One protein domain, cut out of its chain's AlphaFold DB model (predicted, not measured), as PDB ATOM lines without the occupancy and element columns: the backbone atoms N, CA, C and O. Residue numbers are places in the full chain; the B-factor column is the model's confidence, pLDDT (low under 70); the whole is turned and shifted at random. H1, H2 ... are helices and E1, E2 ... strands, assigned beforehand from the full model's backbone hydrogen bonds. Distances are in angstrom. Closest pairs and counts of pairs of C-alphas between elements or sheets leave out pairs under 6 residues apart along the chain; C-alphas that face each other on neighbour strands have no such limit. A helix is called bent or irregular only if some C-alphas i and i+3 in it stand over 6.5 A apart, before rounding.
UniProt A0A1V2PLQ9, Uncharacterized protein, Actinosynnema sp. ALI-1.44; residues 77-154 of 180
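What this domain is: This is residues 77 to 154 of the 180 residues of an uncharacterized protein of Actinosynnema sp. ALI-1.44 (UniProt A0A1V2PLQ9). A two-stranded hairpin, E1 and E2, lies at one end of an elongated, two-part shape, away from a loose group of three helices. In that group H1 and H2 run side by side in opposite ways, and H3 lies crosswise near the last residues of the kinked H2. The printed part has 78 residues with three named helices and then two named strands, in the order H1, H2, H3, E1, E2; the sheet, E1 - E2, is antiparallel, and the class is mostly helix. The whole is loose, with a radius of gyration of the C-alphas of 16.5 A and spans of 50 by 32 by 19 A.

How they stand to each other: E1, residues 141 to 145, and E2, residues 150 to 153, form an antiparallel hairpin at 152 degrees. C-alphas 142 and 152 face each other at 5.0 A, and N 141 and O 153 are within hydrogen-bond range at 3.4 A. Both strands are apart from H2, residues 91 to 109. H1, residues 77 to 86, and H2 only just touch, with 3 pairs of C-alphas within 8 A; the closest C-alphas, of Ser 77 and Arg 106, are 6.1 A apart. They form a helical hairpin, opposite ways at a shallow tilt of 15 degrees. H3, residues 119 to 129, is close to H2 but not clearly touching, the closest C-alphas, of Val 108 and Leu 125, being 7.6 A apart. Every O i to N i+4 pair is within hydrogen-bond range in H1 and H3, but 11 of 15 in H2.

Where its parts are: E1 is 10.8 A long and E2 9.7 A, ending at C-alpha 153 (-6.319, -8.933, -7.305). H2 is 24.2 A long, with a kink of 42 degrees near residue 102; it is irregular, C-alphas 103 and 106 being 7.0 A apart. H1 is 14.4 A long from C-alpha 77 (2.988, -26.609, -32.778), and H3 15.3 A.

The domain as a whole: The C-alphas farthest apart, of Asn 115 and Thr 148, are 52.6 A apart. The printed part has no cut, and the link from H3 to E1, 11 residues, is long. Residues 136 to 154 have pLDDT under 70.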
ATOM      1  N   SER A  77       2.452 -27.898 -32.348       93.56
ATOM      2  CA  SER A  77       2.988 -26.609 -32.778       93.56
ATOM      3  C   SER A  77       3.435 -26.589 -34.238       93.56
ATOM      4  O   SER A  77       3.060 -25.665 -34.951       93.56
ATOM      5  N   HIS A  78       4.181 -27.595 -34.702       93.19
ATOM      6  CA  HIS A  78       4.642 -27.645 -36.090       93.19
ATOM      7  C   HIS A  78       3.470 -27.776 -37.074       93.19
ATOM      8  O   HIS A  78       3.426 -27.046 -38.061       93.19
ATOM      9  N   ASP A  79       2.482 -28.624 -36.773       92.62
ATOM     10  CA  ASP A  79       1.271 -28.764 -37.599       92.62
ATOM     11  C   ASP A  79       0.447 -27.459 -37.655       92.62
ATOM     12  O   ASP A  79      -0.109 -27.119 -38.700       92.62
ATOM     13  N   ILE A  80       0.394 -26.690 -36.559       94.00
ATOM     14  CA  ILE A  80      -0.225 -25.353 -36.535       94.00
ATOM     15  C   ILE A  80       0.568 -24.356 -37.388       94.00
ATOM     16  O   ILE A  80      -0.036 -23.579 -38.128       94.00
ATOM     17  N   ASP A  81       1.897 -24.364 -37.297       93.69
ATOM     18  CA  ASP A  81       2.757 -23.436 -38.034       93.69
ATOM     19  C   ASP A  81       2.724 -23.735 -39.556       93.69
ATOM     20  O   ASP A  81       2.637 -22.811 -40.368       93.69
ATOM     21  N   GLU A  82       2.650 -25.012 -39.956       93.81
ATOM     22  CA  GLU A  82       2.421 -25.452 -41.345       93.81
ATOM     23  C   GLU A  82       1.003 -25.139 -41.858       93.81
ATOM     24  O   GLU A  82       0.822 -24.740 -43.017       93.81
ATOM     25  N   TRP A  83      -0.019 -25.246 -41.003       93.31
ATOM     26  CA  TRP A  83      -1.369 -24.783 -41.334       93.31
ATOM     27  C   TRP A  83      -1.400 -23.260 -41.541       93.31
ATOM     28  O   TRP A  83      -1.896 -22.788 -42.562       93.31
ATOM     29  N   LEU A  84      -0.776 -22.477 -40.654       92.81
ATOM     30  CA  LEU A  84      -0.632 -21.022 -40.803       92.81
ATOM     31  C   LEU A  84       0.210 -20.599 -42.022       92.81
ATOM     32  O   LEU A  84       0.148 -19.431 -42.420       92.81
ATOM     33  N   ARG A  85       1.008 -21.506 -42.600       91.38
ATOM     34  CA  ARG A  85       1.769 -21.300 -43.846       91.38
ATOM     35  C   ARG A  85       0.935 -21.552 -45.109       91.38
ATOM     36  O   ARG A  85       1.302 -21.066 -46.176       91.38
ATOM     37  N   SER A  86      -0.150 -22.320 -45.005       94.44
ATOM     38  CA  SER A  86      -0.945 -22.806 -46.146       94.44
ATOM     39  C   SER A  86      -2.406 -22.338 -46.157       94.44
ATOM     40  O   SER A  86      -3.056 -22.412 -47.199       94.44
ATOM     41  N   ALA A  87      -2.925 -21.838 -45.035       91.56
ATOM     42  CA  ALA A  87      -4.272 -21.295 -44.931       91.56
ATOM     43  C   ALA A  87      -4.353 -19.848 -45.455       91.56
ATOM     44  O   ALA A  87      -3.657 -18.959 -44.965       91.56
ATOM     45  N   ASP A  88      -5.257 -19.617 -46.408       92.94
ATOM     46  CA  ASP A  88      -5.624 -18.284 -46.890       92.94
ATOM     47  C   ASP A  88      -6.497 -17.575 -45.837       92.94
ATOM     48  O   ASP A  88      -7.650 -17.950 -45.602       92.94
ATOM     49  N   ILE A  89      -5.900 -16.624 -45.113       92.19
ATOM     50  CA  ILE A  89      -6.499 -15.926 -43.968       92.19
ATOM     51  C   ILE A  89      -6.093 -14.451 -44.027       92.19
ATOM     52  O   ILE A  89      -4.908 -14.123 -44.074       92.19
ATOM     53  N   GLU A  90      -7.081 -13.561 -43.941       93.50
ATOM     54  CA  GLU A  90      -6.880 -12.111 -43.861       93.50
ATOM     55  C   GLU A  90      -5.970 -11.727 -42.677       93.50
ATOM     56  O   GLU A  90      -6.146 -12.225 -41.561       93.50
ATOM     57  N   THR A  91      -5.004 -10.830 -42.904       88.69
ATOM     58  CA  THR A  91      -3.909 -10.537 -41.963       88.69
ATOM     59  C   THR A  91      -4.389 -10.220 -40.546       88.69
ATOM     60  O   THR A  91      -3.862 -10.796 -39.597       88.69
ATOM     61  N   SER A  92      -5.439  -9.403 -40.375       88.44
ATOM     62  CA  SER A  92      -5.934  -9.055 -39.031       88.44
ATOM     63  C   SER A  92      -6.505 -10.262 -38.271       88.44
ATOM     64  O   SER A  92      -6.369 -10.370 -37.048       88.44
ATOM     65  N   THR A  93      -7.089 -11.216 -39.000       92.00
ATOM     66  CA  THR A  93      -7.569 -12.488 -38.451       92.00
ATOM     67  C   THR A  93      -6.399 -13.426 -38.145       92.00
ATOM     68  O   THR A  93      -6.395 -14.061 -37.089       92.00
ATOM     69  N   ARG A  94      -5.371 -13.465 -39.005       92.00
ATOM     70  CA  ARG A  94      -4.146 -14.258 -38.798       92.00
ATOM     71  C   ARG A  94      -3.381 -13.809 -37.549       92.00
ATOM     72  O   ARG A  94      -3.027 -14.654 -36.727       92.00
ATOM     73  N   ASP A  95      -3.218 -12.502 -37.352       90.50
ATOM     74  CA  ASP A  95      -2.606 -11.917 -36.150       90.50
ATOM     75  C   ASP A  95      -3.421 -12.250 -34.891       90.50
ATOM     76  O   ASP A  95      -2.875 -12.647 -33.856       90.50
ATOM     77  N   GLY A  96      -4.754 -12.175 -34.994       89.19
ATOM     78  CA  GLY A  96      -5.667 -12.617 -33.943       89.19
ATOM     79  C   GLY A  96      -5.480 -14.093 -33.577       89.19
ATOM     80  O   GLY A  96      -5.421 -14.426 -32.390       89.19
ATOM     81  N   TYR A  97      -5.348 -14.977 -34.572       92.69
ATOM     82  CA  TYR A  97      -5.130 -16.414 -34.379       92.69
ATOM     83  C   TYR A  97      -3.762 -16.713 -33.760       92.69
ATOM     84  O   TYR A  97      -3.714 -17.419 -32.752       92.69
ATOM     85  N   MET A  98      -2.675 -16.122 -34.269       93.00
ATOM     86  CA  MET A  98      -1.341 -16.211 -33.653       93.00
ATOM     87  C   MET A  98      -1.381 -15.753 -32.188       93.00
ATOM     88  O   MET A  98      -0.902 -16.448 -31.292       93.00
ATOM     89  N   GLY A  99      -2.078 -14.647 -31.917       90.00
ATOM     90  CA  GLY A  99      -2.312 -14.145 -30.568       90.00
ATOM     91  C   GLY A  99      -3.070 -15.109 -29.646       90.00
ATOM     92  O   GLY A  99      -2.936 -14.980 -28.430       90.00
ATOM     93  N   TYR A 100      -3.854 -16.065 -30.156       88.69
ATOM     94  CA  TYR A 100      -4.425 -17.161 -29.356       88.69
ATOM     95  C   TYR A 100      -3.478 -18.360 -29.252       88.69
ATOM     96  O   TYR A 100      -3.342 -18.912 -28.160       88.69
ATOM     97  N   ILE A 101      -2.810 -18.735 -30.344       91.81
ATOM     98  CA  ILE A 101      -1.880 -19.869 -30.406       91.81
ATOM     99  C   ILE A 101      -0.768 -19.704 -29.366       91.81
ATOM    100  O   ILE A 101      -0.636 -20.565 -28.496       91.81
ATOM    101  N   GLU A 102      -0.066 -18.568 -29.359       90.94
ATOM    102  CA  GLU A 102       1.063 -18.330 -28.445       90.94
ATOM    103  C   GLU A 102       0.651 -18.223 -26.972       90.94
ATOM    104  O   GLU A 102       1.377 -18.657 -26.083       90.94
ATOM    105  N   ARG A 103      -0.529 -17.661 -26.680       87.81
ATOM    106  CA  ARG A 103      -0.991 -17.461 -25.293       87.81
ATOM    107  C   ARG A 103      -1.648 -18.703 -24.685       87.81
ATOM    108  O   ARG A 103      -1.687 -18.827 -23.463       87.81
ATOM    109  N   VAL A 104      -2.232 -19.576 -25.508       88.69
ATOM    110  CA  VAL A 104      -3.148 -20.632 -25.041       88.69
ATOM    111  C   VAL A 104      -2.742 -22.024 -25.506       88.69
ATOM    112  O   VAL A 104      -2.771 -22.947 -24.694       88.69
ATOM    113  N   ILE A 105      -2.397 -22.190 -26.783       91.69
ATOM    114  CA  ILE A 105      -2.255 -23.514 -27.403       91.69
ATOM    115  C   ILE A 105      -0.813 -24.010 -27.287       91.69
ATOM    116  O   ILE A 105      -0.588 -25.063 -26.688       91.69
ATOM    117  N   ARG A 106       0.164 -23.226 -27.768       92.31
ATOM    118  CA  ARG A 106       1.598 -23.559 -27.692       92.31
ATOM    119  C   ARG A 106       2.032 -23.892 -26.247       92.31
ATOM    120  O   ARG A 106       2.601 -24.963 -26.058       92.31
ATOM    121  N   PRO A 107       1.642 -23.133 -25.194       90.44
ATOM    122  CA  PRO A 107       2.051 -23.413 -23.809       90.44
ATOM    123  C   PRO A 107       1.261 -24.519 -23.073       90.44
ATOM    124  O   PRO A 107       1.346 -24.593 -21.843       90.44
ATOM    125  N   VAL A 108       0.436 -25.317 -23.765       90.88
ATOM    126  CA  VAL A 108      -0.283 -26.480 -23.188       90.88
ATOM    127  C   VAL A 108      -0.116 -27.728 -24.049       90.88
ATOM    128  O   VAL A 108       0.112 -28.805 -23.512       90.88
ATOM    129  N   LEU A 109      -0.252 -27.576 -25.367       92.62
ATOM    130  CA  LEU A 109      -0.322 -28.675 -26.330       92.62
ATOM    131  C   LEU A 109       0.788 -28.612 -27.390       92.62
ATOM    132  O   LEU A 109       0.895 -29.541 -28.177       92.62
ATOM    133  N   GLY A 110       1.598 -27.545 -27.442       90.38
ATOM    134  CA  GLY A 110       2.568 -27.319 -28.524       90.38
ATOM    135  C   GLY A 110       3.579 -28.454 -28.691       90.38
ATOM    136  O   GLY A 110       3.761 -28.944 -29.801       90.38
ATOM    137  N   GLU A 111       4.151 -28.921 -27.578       90.38
ATOM    138  CA  GLU A 111       5.089 -30.057 -27.522       90.38
ATOM    139  C   GLU A 111       4.401 -31.432 -27.620       90.38
ATOM    140  O   GLU A 111       5.069 -32.451 -27.788       90.38
ATOM    141  N   THR A 112       3.070 -31.503 -27.493       91.25
ATOM    142  CA  THR A 112       2.334 -32.769 -27.608       91.25
ATOM    143  C   THR A 112       2.333 -33.216 -29.071       91.25
ATOM    144  O   THR A 112       1.925 -32.434 -29.935       91.25
ATOM    145  N   PRO A 113       2.754 -34.450 -29.394       91.06
ATOM    146  CA  PRO A 113       2.740 -34.906 -30.770       91.06
ATOM    147  C   PRO A 113       1.313 -35.269 -31.204       91.06
ATOM    148  O   PRO A 113       0.509 -35.793 -30.426       91.06
ATOM    149  N   VAL A 114       0.969 -34.962 -32.455       88.38
ATOM    150  CA  VAL A 114      -0.429 -34.940 -32.940       88.38
ATOM    151  C   VAL A 114      -1.093 -36.326 -32.936       88.38
ATOM    152  O   VAL A 114      -2.313 -36.441 -32.840       88.38
ATOM    153  N   ASN A 115      -0.298 -37.394 -32.953       85.25
ATOM    154  CA  ASN A 115      -0.748 -38.778 -32.798       85.25
ATOM    155  C   ASN A 115      -1.136 -39.166 -31.358       85.25
ATOM    156  O   ASN A 115      -1.817 -40.175 -31.172       85.25
ATOM    157  N   GLU A 116      -0.702 -38.412 -30.346       85.88
ATOM    158  CA  GLU A 116      -0.985 -38.684 -28.929       85.88
ATOM    159  C   GLU A 116      -2.069 -37.781 -28.329       85.88
ATOM    160  O   GLU A 116      -2.608 -38.120 -27.268       85.88
ATOM    161  N   LEU A 117      -2.397 -36.680 -29.015       89.19
ATOM    162  CA  LEU A 117      -3.407 -35.692 -28.641       89.19
ATOM    163  C   LEU A 117      -4.811 -36.324 -28.579       89.19
ATOM    164  O   LEU A 117      -5.356 -36.766 -29.592       89.19
ATOM    165  N   LYS A 118      -5.426 -36.359 -27.390       90.00
ATOM    166  CA  LYS A 118      -6.762 -36.941 -27.166       90.00
ATOM    167  C   LYS A 118      -7.810 -35.864 -26.905       90.00
ATOM    168  O   LYS A 118      -7.517 -34.774 -26.418       90.00
ATOM    169  N   THR A 119      -9.080 -36.223 -27.104       92.19
ATOM    170  CA  THR A 119     -10.240 -35.378 -26.759       92.19
ATOM    171  C   THR A 119     -10.173 -34.855 -25.322       92.19
ATOM    172  O   THR A 119     -10.448 -33.683 -25.087       92.19
ATOM    173  N   LYS A 120      -9.716 -35.689 -24.374       92.94
ATOM    174  CA  LYS A 120      -9.543 -35.321 -22.960       92.94
ATOM    175  C   LYS A 120      -8.581 -34.145 -22.751       92.94
ATOM    176  O   LYS A 120      -8.779 -33.358 -21.826       92.94
ATOM    177  N   ASP A 121      -7.554 -34.010 -23.582       92.25
ATOM    178  CA  ASP A 121      -6.543 -32.959 -23.432       92.25
ATOM    179  C   ASP A 121      -7.126 -31.609 -23.886       92.25
ATOM    180  O   ASP A 121      -6.990 -30.592 -23.200       92.25
ATOM    181  N   LEU A 122      -7.915 -31.635 -24.969       92.56
ATOM    182  CA  LEU A 122      -8.724 -30.505 -25.437       92.56
ATOM    183  C   LEU A 122      -9.810 -30.123 -24.413       92.56
ATOM    184  O   LEU A 122      -9.942 -28.950 -24.067       92.56
ATOM    185  N   GLU A 123     -10.554 -31.090 -23.874       93.50
ATOM    186  CA  GLU A 123     -11.553 -30.870 -22.813       93.50
ATOM    187  C   GLU A 123     -10.923 -30.254 -21.556       93.50
ATOM    188  O   GLU A 123     -11.482 -29.322 -20.969       93.50
ATOM    189  N   THR A 124      -9.734 -30.722 -21.167       91.88
ATOM    190  CA  THR A 124      -8.981 -30.196 -20.021       91.88
ATOM    191  C   THR A 124      -8.604 -28.734 -20.256       91.88
ATOM    192  O   THR A 124      -8.899 -27.893 -19.402       91.88
ATOM    193  N   LEU A 125      -8.062 -28.403 -21.436       90.56
ATOM    194  CA  LEU A 125      -7.763 -27.029 -21.856       90.56
ATOM    195  C   LEU A 125      -9.015 -26.133 -21.825       90.56
ATOM    196  O   LEU A 125      -9.001 -25.067 -21.202       90.56
ATOM    197  N   TYR A 126     -10.128 -26.579 -22.415       89.38
ATOM    198  CA  TYR A 126     -11.396 -25.841 -22.387       89.38
ATOM    199  C   TYR A 126     -11.947 -25.661 -20.962       89.38
ATOM    200  O   TYR A 126     -12.495 -24.599 -20.651       89.38
ATOM    201  N   SER A 127     -11.755 -26.632 -20.060       90.62
ATOM    202  CA  SER A 127     -12.161 -26.516 -18.650       90.62
ATOM    203  C   SER A 127     -11.400 -25.418 -17.894       90.62
ATOM    204  O   SER A 127     -11.938 -24.830 -16.953       90.62
ATOM    205  N   VAL A 128     -10.151 -25.139 -18.286       86.81
ATOM    206  CA  VAL A 128      -9.325 -24.068 -17.713       86.81
ATOM    207  C   VAL A 128      -9.710 -22.727 -18.336       86.81
ATOM    208  O   VAL A 128      -9.956 -21.770 -17.607       86.81
ATOM    209  N   LEU A 129      -9.876 -22.666 -19.660       88.06
ATOM    210  CA  LEU A 129     -10.305 -21.450 -20.366       88.06
ATOM    211  C   LEU A 129     -11.691 -20.954 -19.932       88.06
ATOM    212  O   LEU A 129     -11.919 -19.745 -19.887       88.06
ATOM    213  N   ARG A 130     -12.601 -21.869 -19.569       86.19
ATOM    214  CA  ARG A 130     -13.926 -21.540 -19.017       86.19
ATOM    215  C   ARG A 130     -13.868 -20.968 -17.593       86.19
ATOM    216  O   ARG A 130     -14.794 -20.261 -17.209       86.19
ATOM    217  N   ARG A 131     -12.803 -21.252 -16.833       82.69
ATOM    218  CA  ARG A 131     -12.531 -20.642 -15.517       82.69
ATOM    219  C   ARG A 131     -11.817 -19.298 -15.668       82.69
ATOM    220  O   ARG A 131     -12.260 -18.306 -15.110       82.69
ATOM    221  N   CYS A 132     -10.759 -19.246 -16.478       77.75
ATOM    222  CA  CYS A 132     -10.050 -18.012 -16.801       77.75
ATOM    223  C   CYS A 132      -9.491 -18.031 -18.232       77.75
ATOM    224  O   CYS A 132      -8.606 -18.819 -18.572       77.75
ATOM    225  N   ARG A 133      -9.947 -17.073 -19.052       75.25
ATOM    226  CA  ARG A 133      -9.536 -16.880 -20.460       75.25
ATOM    227  C   ARG A 133      -8.031 -16.622 -20.639       75.25
ATOM    228  O   ARG A 133      -7.497 -16.870 -21.716       75.25
ATOM    229  N   THR A 134      -7.362 -16.136 -19.597       72.75
ATOM    230  CA  THR A 134      -5.920 -15.826 -19.568       72.75
ATOM    231  C   THR A 134      -5.087 -16.931 -18.901       72.75
ATOM    232  O   THR A 134      -3.914 -16.713 -18.622       72.75
ATOM    233  N   ARG A 135      -5.686 -18.106 -18.644       70.44
ATOM    234  CA  ARG A 135      -5.055 -19.286 -18.026       70.44
ATOM    235  C   ARG A 135      -4.443 -19.000 -16.641       70.44
ATOM    236  O   ARG A 135      -3.236 -19.008 -16.441       70.44
ATOM    237  N   CYS A 136      -5.317 -18.712 -15.683       66.00
ATOM    238  CA  CYS A 136      -4.964 -18.290 -14.331       66.00
ATOM    239  C   CYS A 136      -4.490 -19.452 -13.439       66.00
ATOM    240  O   CYS A 136      -5.259 -20.369 -13.181       66.00
ATOM    241  N   ASP A 137      -3.273 -19.367 -12.899       59.31
ATOM    242  CA  ASP A 137      -2.686 -20.370 -11.984       59.31
ATOM    243  C   ASP A 137      -3.111 -20.190 -10.500       59.31
ATOM    244  O   ASP A 137      -2.294 -20.381  -9.599       59.31
ATOM    245  N   ASP A 138      -4.334 -19.700 -10.249       55.91
ATOM    246  CA  ASP A 138      -4.951 -19.317  -8.951       55.91
ATOM    247  C   ASP A 138      -4.189 -18.297  -8.064       55.91
ATOM    248  O   ASP A 138      -4.755 -17.691  -7.150       55.91
ATOM    249  N   ARG A 139      -2.912 -18.026  -8.352       57.28
ATOM    250  CA  ARG A 139      -2.079 -17.029  -7.665       57.28
ATOM    251  C   ARG A 139      -2.543 -15.603  -7.998       57.28
ATOM    252  O   ARG A 139      -2.805 -15.318  -9.170       57.28
ATOM    253  N   PRO A 140      -2.604 -14.682  -7.017       56.97
ATOM    254  CA  PRO A 140      -2.894 -13.280  -7.291       56.97
ATOM    255  C   PRO A 140      -1.779 -12.653  -8.137       56.97
ATOM    256  O   PRO A 140      -0.615 -13.042  -8.038       56.97
ATOM    257  N   PHE A 141      -2.132 -11.659  -8.952       59.28
ATOM    258  CA  PHE A 141      -1.168 -10.912  -9.764       59.28
ATOM    259  C   PHE A 141      -1.383  -9.404  -9.629       59.28
ATOM    260  O   PHE A 141      -2.493  -8.936  -9.367       59.28
ATOM    261  N   ILE A 142      -0.294  -8.651  -9.774       58.12
ATOM    262  CA  ILE A 142      -0.312  -7.190  -9.726       58.12
ATOM    263  C   ILE A 142      -0.649  -6.699 -11.132       58.12
ATOM    264  O   ILE A 142       0.162  -6.843 -12.043       58.12
ATOM    265  N   VAL A 143      -1.849  -6.144 -11.308       56.41
ATOM    266  CA  VAL A 143      -2.306  -5.644 -12.620       56.41
ATOM    267  C   VAL A 143      -1.706  -4.270 -12.921       56.41
ATOM    268  O   VAL A 143      -1.346  -3.985 -14.061       56.41
ATOM    269  N   HIS A 144      -1.533  -3.445 -11.884       51.06
ATOM    270  CA  HIS A 144      -0.901  -2.132 -11.965       51.06
ATOM    271  C   HIS A 144      -0.015  -1.884 -10.738       51.06
ATOM    272  O   HIS A 144      -0.413  -2.178  -9.608       51.06
ATOM    273  N   LYS A 145       1.163  -1.296 -10.970       42.59
ATOM    274  CA  LYS A 145       1.912  -0.536  -9.964       42.59
ATOM    275  C   LYS A 145       1.833   0.941 -10.332       42.59
ATOM    276  O   LYS A 145       2.112   1.290 -11.476       42.59
ATOM    277  N   THR A 146       1.529   1.783  -9.358       48.69
ATOM    278  CA  THR A 146       1.907   3.201  -9.361       48.69
ATOM    279  C   THR A 146       2.840   3.440  -8.174       48.69
ATOM    280  O   THR A 146       3.021   2.557  -7.335       48.69
ATOM    281  N   GLU A 147       3.457   4.615  -8.088       54.47
ATOM    282  CA  GLU A 147       4.357   4.949  -6.971       54.47
ATOM    283  C   GLU A 147       3.626   4.980  -5.617       54.47
ATOM    284  O   GLU A 147       4.230   4.737  -4.576       54.47
ATOM    285  N   THR A 148       2.313   5.238  -5.630       48.69
ATOM    286  CA  THR A 148       1.484   5.412  -4.427       48.69
ATOM    287  C   THR A 148       0.667   4.172  -4.045       48.69
ATOM    288  O   THR A 148       0.175   4.109  -2.920       48.69
ATOM    289  N   SER A 149       0.473   3.187  -4.937       37.75
ATOM    290  CA  SER A 149      -0.305   1.982  -4.608       37.75
ATOM    291  C   SER A 149       0.019   0.739  -5.450       37.75
ATOM    292  O   SER A 149       0.452   0.795  -6.603       37.75
ATOM    293  N   ILE A 150      -0.228  -0.429  -4.843       51.22
ATOM    294  CA  ILE A 150      -0.137  -1.749  -5.478       51.22
ATOM    295  C   ILE A 150      -1.505  -2.426  -5.363       51.22
ATOM    296  O   ILE A 150      -1.883  -2.897  -4.290       51.22
ATOM    297  N   THR A 151      -2.240  -2.510  -6.472       53.47
ATOM    298  CA  THR A 151      -3.540  -3.196  -6.500       53.47
ATOM    299  C   THR A 151      -3.334  -4.686  -6.762       53.47
ATOM    300  O   THR A 151      -3.056  -5.104  -7.889       53.47
ATOM    301  N   VAL A 152      -3.468  -5.493  -5.709       53.47
ATOM    302  CA  VAL A 152      -3.406  -6.961  -5.774       53.47
ATOM    303  C   VAL A 152      -4.815  -7.516  -5.964       53.47
ATOM    304  O   VAL A 152      -5.690  -7.277  -5.135       53.47
ATOM    305  N   LEU A 153      -5.033  -8.288  -7.030       53.09
ATOM    306  CA  LEU A 153      -6.319  -8.933  -7.305       53.09
ATOM    307  C   LEU A 153      -6.186 -10.454  -7.281       53.09
ATOM    308  O   LEU A 153      -5.213 -11.020  -7.789       53.09
ATOM    309  N   ARG A 154      -7.211 -11.124  -6.738       44.97
ATOM    310  CA  ARG A 154      -7.443 -12.548  -7.012       44.97
ATOM    311  C   ARG A 154      -7.759 -12.675  -8.499       44.97
ATOM    312  O   ARG A 154      -8.575 -11.911  -9.010       44.97
TER     313      ARG A 154